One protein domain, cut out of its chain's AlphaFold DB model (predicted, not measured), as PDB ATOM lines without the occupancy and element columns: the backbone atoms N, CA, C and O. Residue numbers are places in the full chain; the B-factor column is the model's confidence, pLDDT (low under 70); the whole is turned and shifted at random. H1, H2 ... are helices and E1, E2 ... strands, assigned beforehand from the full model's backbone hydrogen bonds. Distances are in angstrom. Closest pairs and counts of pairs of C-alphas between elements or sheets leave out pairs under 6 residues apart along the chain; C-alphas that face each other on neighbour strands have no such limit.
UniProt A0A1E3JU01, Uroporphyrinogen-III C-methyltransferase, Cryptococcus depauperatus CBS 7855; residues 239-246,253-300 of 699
ATOM      1  N   SER A 239      -2.883 -42.756  19.313       88.31
ATOM      2  CA  SER A 239      -3.076 -43.908  20.191       88.31
ATOM      3  C   SER A 239      -4.462 -44.498  19.941       88.31
ATOM      4  O   SER A 239      -5.459 -43.914  20.359       88.31
ATOM      5  N   THR A 240      -4.532 -45.656  19.289       89.44
ATOM      6  CA  THR A 240      -5.796 -46.316  18.936       89.44
ATOM      7  C   THR A 240      -6.142 -47.473  19.874       89.44
ATOM      8  O   THR A 240      -5.269 -48.105  20.487       89.44
ATOM      9  N   HIS A 241      -7.439 -47.722  20.036       88.25
ATOM     10  CA  HIS A 241      -8.002 -48.935  20.620       88.25
ATOM     11  C   HIS A 241      -9.236 -49.334  19.815       88.25
ATOM     12  O   HIS A 241     -10.120 -48.506  19.597       88.25
ATOM     13  N   ARG A 242      -9.283 -50.592  19.382       86.38
ATOM     14  CA  ARG A 242     -10.444 -51.185  18.724       86.38
ATOM     15  C   ARG A 242     -11.156 -52.082  19.729       86.38
ATOM     16  O   ARG A 242     -10.511 -52.917  20.362       86.38
ATOM     17  N   PHE A 243     -12.456 -51.873  19.899       88.62
ATOM     18  CA  PHE A 243     -13.267 -52.682  20.804       88.62
ATOM     19  C   PHE A 243     -13.599 -54.032  20.153       88.62
ATOM     20  O   PHE A 243     -13.723 -54.101  18.929       88.62
ATOM     21  N   PRO A 244     -13.744 -55.113  20.939       85.06
ATOM     22  CA  PRO A 244     -14.138 -56.413  20.410       85.06
ATOM     23  C   PRO A 244     -15.582 -56.383  19.889       85.06
ATOM     24  O   PRO A 244     -16.463 -55.787  20.513       85.06
ATOM     25  N   GLY A 245     -15.810 -57.035  18.750       82.50
ATOM     26  CA  GLY A 245     -17.120 -57.121  18.105       82.50
ATOM     27  C   GLY A 245     -17.953 -58.339  18.516       82.50
ATOM     28  O   GLY A 245     -17.620 -59.080  19.446       82.50
ATOM     29  N   THR A 246     -19.048 -58.563  17.790       73.19
ATOM     30  CA  THR A 246     -19.995 -59.685  18.011       73.19
ATOM     31  C   THR A 246     -19.485 -61.050  17.542       73.19
ATOM     32  O   THR A 246     -20.030 -62.069  17.950       73.19
ATOM     33  N   GLY A 253     -13.917 -55.650  15.917       74.88
ATOM     34  CA  GLY A 253     -15.129 -54.848  16.105       74.88
ATOM     35  C   GLY A 253     -15.070 -53.520  15.348       74.88
ATOM     36  O   GLY A 253     -13.992 -52.976  15.091       74.88
ATOM     37  N   ASN A 254     -16.237 -52.971  15.007       85.75
ATOM     38  CA  ASN A 254     -16.318 -51.759  14.182       85.75
ATOM     39  C   ASN A 254     -16.013 -50.462  14.954       85.75
ATOM     40  O   ASN A 254     -15.710 -49.434  14.350       85.75
ATOM     41  N   LEU A 255     -16.079 -50.490  16.289       90.12
ATOM     42  CA  LEU A 255     -15.813 -49.319  17.119       90.12
ATOM     43  C   LEU A 255     -14.311 -49.134  17.367       90.12
ATOM     44  O   LEU A 255     -13.647 -49.980  17.974       90.12
ATOM     45  N   VAL A 256     -13.796 -47.971  16.970       89.06
ATOM     46  CA  VAL A 256     -12.405 -47.564  17.185       89.06
ATOM     47  C   VAL A 256     -12.364 -46.210  17.882       89.06
ATOM     48  O   VAL A 256     -13.026 -45.266  17.464       89.06
ATOM     49  N   VAL A 257     -11.538 -46.099  18.921       91.50
ATOM     50  CA  VAL A 257     -11.206 -44.831  19.581       91.50
ATOM     51  C   VAL A 257      -9.761 -44.476  19.266       91.50
ATOM     52  O   VAL A 257      -8.864 -45.309  19.404       91.50
ATOM     53  N   ALA A 258      -9.531 -43.226  18.873       90.44
ATOM     54  CA  ALA A 258      -8.218 -42.677  18.572       90.44
ATOM     55  C   ALA A 258      -7.956 -41.435  19.431       90.44
ATOM     56  O   ALA A 258      -8.767 -40.517  19.467       90.44
ATOM     57  N   VAL A 259      -6.808 -41.395  20.110       90.56
ATOM     58  CA  VAL A 259      -6.387 -40.258  20.942       90.56
ATOM     59  C   VAL A 259      -5.081 -39.687  20.404       90.56
ATOM     60  O   VAL A 259      -4.077 -40.394  20.311       90.56
ATOM     61  N   THR A 260      -5.070 -38.393  20.093       87.62
ATOM     62  CA  THR A 260      -3.866 -37.643  19.709       87.62
ATOM     63  C   THR A 260      -3.659 -36.462  20.652       87.62
ATOM     64  O   THR A 260      -4.613 -35.888  21.161       87.62
ATOM     65  N   THR A 261      -2.401 -36.103  20.889       85.69
ATOM     66  CA  THR A 261      -2.001 -34.895  21.630       85.69
ATOM     67  C   THR A 261      -1.204 -33.952  20.726       85.69
ATOM     68  O   THR A 261      -0.315 -33.258  21.209       85.69
ATOM     69  N   ASN A 262      -1.401 -34.028  19.403       79.44
ATOM     70  CA  ASN A 262      -0.651 -33.264  18.393       79.44
ATOM     71  C   ASN A 262       0.876 -33.322  18.599       79.44
ATOM     72  O   ASN A 262       1.573 -32.318  18.522       79.44
ATOM     73  N   GLY A 263       1.393 -34.507  18.941       71.44
ATOM     74  CA  GLY A 263       2.823 -34.729  19.183       71.44
ATOM     75  C   GLY A 263       3.353 -34.281  20.554       71.44
ATOM     76  O   GLY A 263       4.446 -34.692  20.920       71.44
ATOM     77  N   GLN A 264       2.577 -33.547  21.359       74.12
ATOM     78  CA  GLN A 264       3.039 -32.942  22.623       74.12
ATOM     79  C   GLN A 264       3.165 -33.919  23.810       74.12
ATOM     80  O   GLN A 264       3.737 -33.588  24.844       74.12
ATOM     81  N   GLY A 265       2.617 -35.133  23.711       73.62
ATOM     82  CA  GLY A 265       2.467 -36.021  24.866       73.62
ATOM     83  C   GLY A 265       2.122 -37.455  24.489       73.62
ATOM     84  O   GLY A 265       1.050 -37.956  24.832       73.62
ATOM     85  N   CYS A 266       3.044 -38.160  23.826       68.06
ATOM     86  CA  CYS A 266       2.810 -39.530  23.351       68.06
ATOM     87  C   CYS A 266       2.376 -40.488  24.483       68.06
ATOM     88  O   CYS A 266       1.389 -41.211  24.342       68.06
ATOM     89  N   ARG A 267       3.013 -40.427  25.661       74.88
ATOM     90  CA  ARG A 267       2.626 -41.243  26.831       74.88
ATOM     91  C   ARG A 267       1.281 -40.825  27.435       74.88
ATOM     92  O   ARG A 267       0.539 -41.685  27.912       74.88
ATOM     93  N   MET A 268       0.949 -39.535  27.377       80.69
ATOM     94  CA  MET A 268      -0.333 -39.013  27.856       80.69
ATOM     95  C   MET A 268      -1.491 -39.504  26.992       80.69
ATOM     96  O   MET A 268      -2.484 -39.970  27.544       80.69
ATOM     97  N   SER A 269      -1.330 -39.535  25.662       86.25
ATOM     98  CA  SER A 269      -2.342 -40.110  24.762       86.25
ATOM     99  C   SER A 269      -2.680 -41.566  25.120       86.25
ATOM    100  O   SER A 269      -3.847 -41.952  25.155       86.25
ATOM    101  N   GLY A 270      -1.672 -42.361  25.503       83.25
ATOM    102  CA  GLY A 270      -1.856 -43.738  25.960       83.25
ATOM    103  C   GLY A 270      -2.553 -43.862  27.322       83.25
ATOM    104  O   GLY A 270      -3.271 -44.835  27.552       83.25
ATOM    105  N   ARG A 271      -2.371 -42.898  28.238       84.75
ATOM    106  CA  ARG A 271      -3.100 -42.854  29.521       84.75
ATOM    107  C   ARG A 271      -4.562 -42.461  29.317       84.75
ATOM    108  O   ARG A 271      -5.428 -43.167  29.816       84.75
ATOM    109  N   VAL A 272      -4.824 -41.402  28.549       88.38
ATOM    110  CA  VAL A 272      -6.184 -40.937  28.226       88.38
ATOM    111  C   VAL A 272      -6.980 -42.039  27.532       88.38
ATOM    112  O   VAL A 272      -8.101 -42.335  27.930       88.38
ATOM    113  N   LYS A 273      -6.365 -42.736  26.569       91.75
ATOM    114  CA  LYS A 273      -6.972 -43.902  25.923       91.75
ATOM    115  C   LYS A 273      -7.425 -44.963  26.930       91.75
ATOM    116  O   LYS A 273      -8.528 -45.475  26.805       91.75
ATOM    117  N   ARG A 274      -6.589 -45.307  27.919       86.56
ATOM    118  CA  ARG A 274      -6.936 -46.321  28.932       86.56
ATOM    119  C   ARG A 274      -8.123 -45.897  29.791       86.56
ATOM    120  O   ARG A 274      -8.966 -46.737  30.070       86.56
ATOM    121  N   GLU A 275      -8.201 -44.621  30.157       88.50
ATOM    122  CA  GLU A 275      -9.330 -44.075  30.918       88.50
ATOM    123  C   GLU A 275     -10.638 -44.145  30.114       88.50
ATOM    124  O   GLU A 275     -11.652 -44.610  30.626       88.50
ATOM    125  N   ILE A 276     -10.602 -43.766  28.830       91.31
ATOM    126  CA  ILE A 276     -11.767 -43.859  27.933       91.31
ATOM    127  C   ILE A 276     -12.227 -45.316  27.793       91.31
ATOM    128  O   ILE A 276     -13.409 -45.612  27.951       91.31
ATOM    129  N   VAL A 277     -11.291 -46.237  27.543       87.25
ATOM    130  CA  VAL A 277     -11.589 -47.670  27.390       87.25
ATOM    131  C   VAL A 277     -12.167 -48.268  28.674       87.25
ATOM    132  O   VAL A 277     -13.090 -49.073  28.603       87.25
ATOM    133  N   ALA A 278     -11.669 -47.862  29.845       81.69
ATOM    134  CA  ALA A 278     -12.186 -48.336  31.127       81.69
ATOM    135  C   ALA A 278     -13.634 -47.882  31.383       81.69
ATOM    136  O   ALA A 278     -14.419 -48.657  31.923       81.69
ATOM    137  N   ARG A 279     -14.000 -46.659  30.971       86.44
ATOM    138  CA  ARG A 279     -15.343 -46.096  31.192       86.44
ATOM    139  C   ARG A 279     -16.407 -46.603  30.221       86.44
ATOM    140  O   ARG A 279     -17.554 -46.737  30.622       86.44
ATOM    141  N   LEU A 280     -16.051 -46.870  28.963       82.69
ATOM    142  CA  LEU A 280     -17.019 -47.302  27.942       82.69
ATOM    143  C   LEU A 280     -17.485 -48.762  28.108       82.69
ATOM    144  O   LEU A 280     -18.493 -49.150  27.522       82.69
ATOM    145  N   GLY A 281     -16.780 -49.568  28.907       76.38
ATOM    146  CA  GLY A 281     -17.104 -50.982  29.108       76.38
ATOM    147  C   GLY A 281     -16.694 -51.873  27.928       76.38
ATOM    148  O   GLY A 281     -16.226 -51.408  26.890       76.38
ATOM    149  N   LYS A 282     -16.815 -53.196  28.094       79.25
ATOM    150  CA  LYS A 282     -16.365 -54.178  27.084       79.25
ATOM    151  C   LYS A 282     -17.413 -54.461  26.005       79.25
ATOM    152  O   LYS A 282     -17.048 -54.857  24.902       79.25
ATOM    153  N   ASP A 283     -18.688 -54.239  26.312       83.50
ATOM    154  CA  ASP A 283     -19.811 -54.631  25.454       83.50
ATOM    155  C   ASP A 283     -20.207 -53.565  24.426       83.50
ATOM    156  O   ASP A 283     -20.933 -53.853  23.477       83.50
ATOM    157  N   VAL A 284     -19.658 -52.352  24.537       89.44
ATOM    158  CA  VAL A 284     -19.930 -51.243  23.609       89.44
ATOM    159  C   VAL A 284     -19.588 -51.589  22.153       89.44
ATOM    160  O   VAL A 284     -20.318 -51.205  21.243       89.44
ATOM    161  N   GLY A 285     -18.527 -52.370  21.913       89.62
ATOM    162  CA  GLY A 285     -18.169 -52.814  20.563       89.62
ATOM    163  C   GLY A 285     -19.239 -53.721  19.953       89.62
ATOM    164  O   GLY A 285     -19.647 -53.523  18.809       89.62
ATOM    165  N   LYS A 286     -19.773 -54.653  20.750       89.31
ATOM    166  CA  LYS A 286     -20.860 -55.545  20.329       89.31
ATOM    167  C   LYS A 286     -22.169 -54.798  20.097       89.31
ATOM    168  O   LYS A 286     -22.873 -55.090  19.136       89.31
ATOM    169  N   ALA A 287     -22.474 -53.824  20.952       88.94
ATOM    170  CA  ALA A 287     -23.644 -52.969  20.799       88.94
ATOM    171  C   ALA A 287     -23.625 -52.227  19.451       88.94
ATOM    172  O   ALA A 287     -24.619 -52.244  18.725       88.94
ATOM    173  N   VAL A 288     -22.481 -51.636  19.084       91.69
ATOM    174  CA  VAL A 288     -22.301 -50.942  17.797       91.69
ATOM    175  C   VAL A 288     -22.504 -51.894  16.616       91.69
ATOM    176  O   VAL A 288     -23.226 -51.559  15.675       91.69
ATOM    177  N   ASP A 289     -21.932 -53.097  16.677       90.25
ATOM    178  CA  ASP A 289     -22.109 -54.109  15.633       90.25
ATOM    179  C   ASP A 289     -23.579 -54.535  15.480       90.25
ATOM    180  O   ASP A 289     -24.085 -54.615  14.358       90.25
ATOM    181  N   ASN A 290     -24.286 -54.777  16.589       89.31
ATOM    182  CA  ASN A 290     -25.698 -55.173  16.576       89.31
ATOM    183  C   ASN A 290     -26.609 -54.062  16.036       89.31
ATOM    184  O   ASN A 290     -27.516 -54.347  15.255       89.31
ATOM    185  N   ILE A 291     -26.338 -52.790  16.352       89.75
ATOM    186  CA  ILE A 291     -27.032 -51.655  15.719       89.75
ATOM    187  C   ILE A 291     -26.752 -51.609  14.210       89.75
ATOM    188  O   ILE A 291     -27.661 -51.358  13.416       89.75
ATOM    189  N   GLY A 292     -25.519 -51.905  13.789       88.06
ATOM    190  CA  GLY A 292     -25.167 -52.050  12.375       88.06
ATOM    191  C   GLY A 292     -25.997 -53.130  11.670       88.06
ATOM    192  O   GLY A 292     -26.554 -52.876  10.598       88.06
ATOM    193  N   LYS A 293     -26.147 -54.304  12.298       88.38
ATOM    194  CA  LYS A 293     -26.989 -55.407  11.798       88.38
ATOM    195  C   LYS A 293     -28.466 -55.018  11.730       88.38
ATOM    196  O   LYS A 293     -29.097 -55.239  10.700       88.38
ATOM    197  N   LEU A 294     -28.999 -54.380  12.772       86.25
ATOM    198  CA  LEU A 294     -30.370 -53.859  12.802       86.25
ATOM    199  C   LEU A 294     -30.632 -52.874  11.660       86.25
ATOM    200  O   LEU A 294     -31.644 -52.973  10.968       86.25
ATOM    201  N   ARG A 295     -29.691 -51.959  11.407       87.38
ATOM    202  CA  ARG A 295     -29.774 -51.002  10.297       87.38
ATOM    203  C   ARG A 295     -29.774 -51.704   8.939       87.38
ATOM    204  O   ARG A 295     -30.502 -51.289   8.042       87.38
ATOM    205  N   ALA A 296     -28.958 -52.743   8.773       85.38
ATOM    206  CA  ALA A 296     -28.929 -53.534   7.547       85.38
ATOM    207  C   ALA A 296     -30.241 -54.310   7.344       85.38
ATOM    208  O   ALA A 296     -30.816 -54.246   6.259       85.38
ATOM    209  N   LYS A 297     -30.767 -54.955   8.393       83.06
ATOM    210  CA  LYS A 297     -32.056 -55.669   8.376       83.06
ATOM    211  C   LYS A 297     -33.228 -54.740   8.054       83.06
ATOM    212  O   LYS A 297     -34.032 -55.063   7.185       83.06
ATOM    213  N   ALA A 298     -33.260 -53.547   8.650       81.88
ATOM    214  CA  ALA A 298     -34.254 -52.523   8.332       81.88
ATOM    215  C   ALA A 298     -34.216 -52.095   6.853       81.88
ATOM    216  O   ALA A 298     -35.239 -51.684   6.316       81.88
ATOM    217  N   LYS A 299     -33.057 -52.206   6.185       79.62
ATOM    218  CA  LYS A 299     -32.896 -51.881   4.761       79.62
ATOM    219  C   LYS A 299     -33.139 -53.051   3.803       79.62
ATOM    220  O   LYS A 299     -33.518 -52.799   2.668       79.62
ATOM    221  N   ALA A 300     -32.878 -54.290   4.216       68.31
ATOM    222  CA  ALA A 300     -32.780 -55.445   3.318       68.31
ATOM    223  C   ALA A 300     -34.122 -56.110   2.952       68.31
ATOM    224  O   ALA A 300     -34.147 -56.944   2.053       68.31
TER     225      ALA A 300
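AT A GLANCE: This is residues 239 to 246 and 253 to 300 of the 699 residues of the protein "Uroporphyrinogen-III C-methyltransferase" of Cryptococcus depauperatus CBS 7855 (UniProt A0A1E3JU01). A narrow ribbon of two antiparallel strands, E1 and E2, has helix H1 packed over it, while helix H2 makes a corner with H1 through a tight link and packs with residues 284 to 292 at the strand end where E1 finishes and E2 starts. From there H2 leads away from the ribbon, and its residues 293 to 300 stick out as a free arm that adds to the length. The printed part has 56 residues, with two named strands and two named helices in the order E1, E2, H1, H2; the sheet's order is E1 - E2, and the class is mixed, helices and strands. The whole is loose, with a radius of gyration of the C-alphas of 14.2 A, and it spans 46 by 20 by 12 A along its three main axes.

IN THESE COORDINATES: Find C-alpha 239 at (-3.076, -43.908, 20.191); here strand E1, residues 239 to 244, begins, and it runs 16.7 A from first to last C-alpha. Strand E2, residues 253 to 259, covers 17.7 A. Look next at C-alpha 266 at (2.810, -39.530, 23.351), where helix H1, residues 266 to 280, sets out on its 21.8 A. Helix H2, residues 284 to 300, is 24.4 A long and ends at C-alpha 300, at (-32.780, -55.445, 3.318).

HOW THE PARTS SIT: Begin with the sheet: E1 and E2 are antiparallel, with 158 degrees between their directions. Compare N 239 with O 259, 2.8 A apart, and N 257 with O 241, 2.9 A apart; both pairs are within hydrogen-bond range. The C-alphas of Thr 240 and Ala 258 face each other at 4.4 A. Going outward to H1, the closest C-alphas of E1 and H1 are those of Ser 239 and Gly 270, 5.9 A apart. Those of E2 and H1 are of Val 259 and Ser 269, 5.6 A apart. For H2, look at Gly 285: its C-alpha is 4.9 A from that of Phe 243, the closest of E1 and H2, and 5.4 A from that of Leu 255, the closest of E2 and H2. H1 and H2 meet only through their link. In both helices every O i to N i+4 pair is within hydrogen-bond range.

THE WHOLE: The two C-alphas farthest apart are those of Gln 264 and Ala 300, at 46.5 A. Without residues 293 to 300, which stand free, the body of 48 residues spans 37 by 16 by 11 A. Residues 247 to 252 are cut out between E1 and E2, and C-alphas 246 and 253 are 7.1 A apart across the cut. Of the links that are printed whole, H1 to H2 is tight and E2 to H1 is short. The mean pLDDT of the printed part is 84.5; look for the values under 70 at residues 266 and 300.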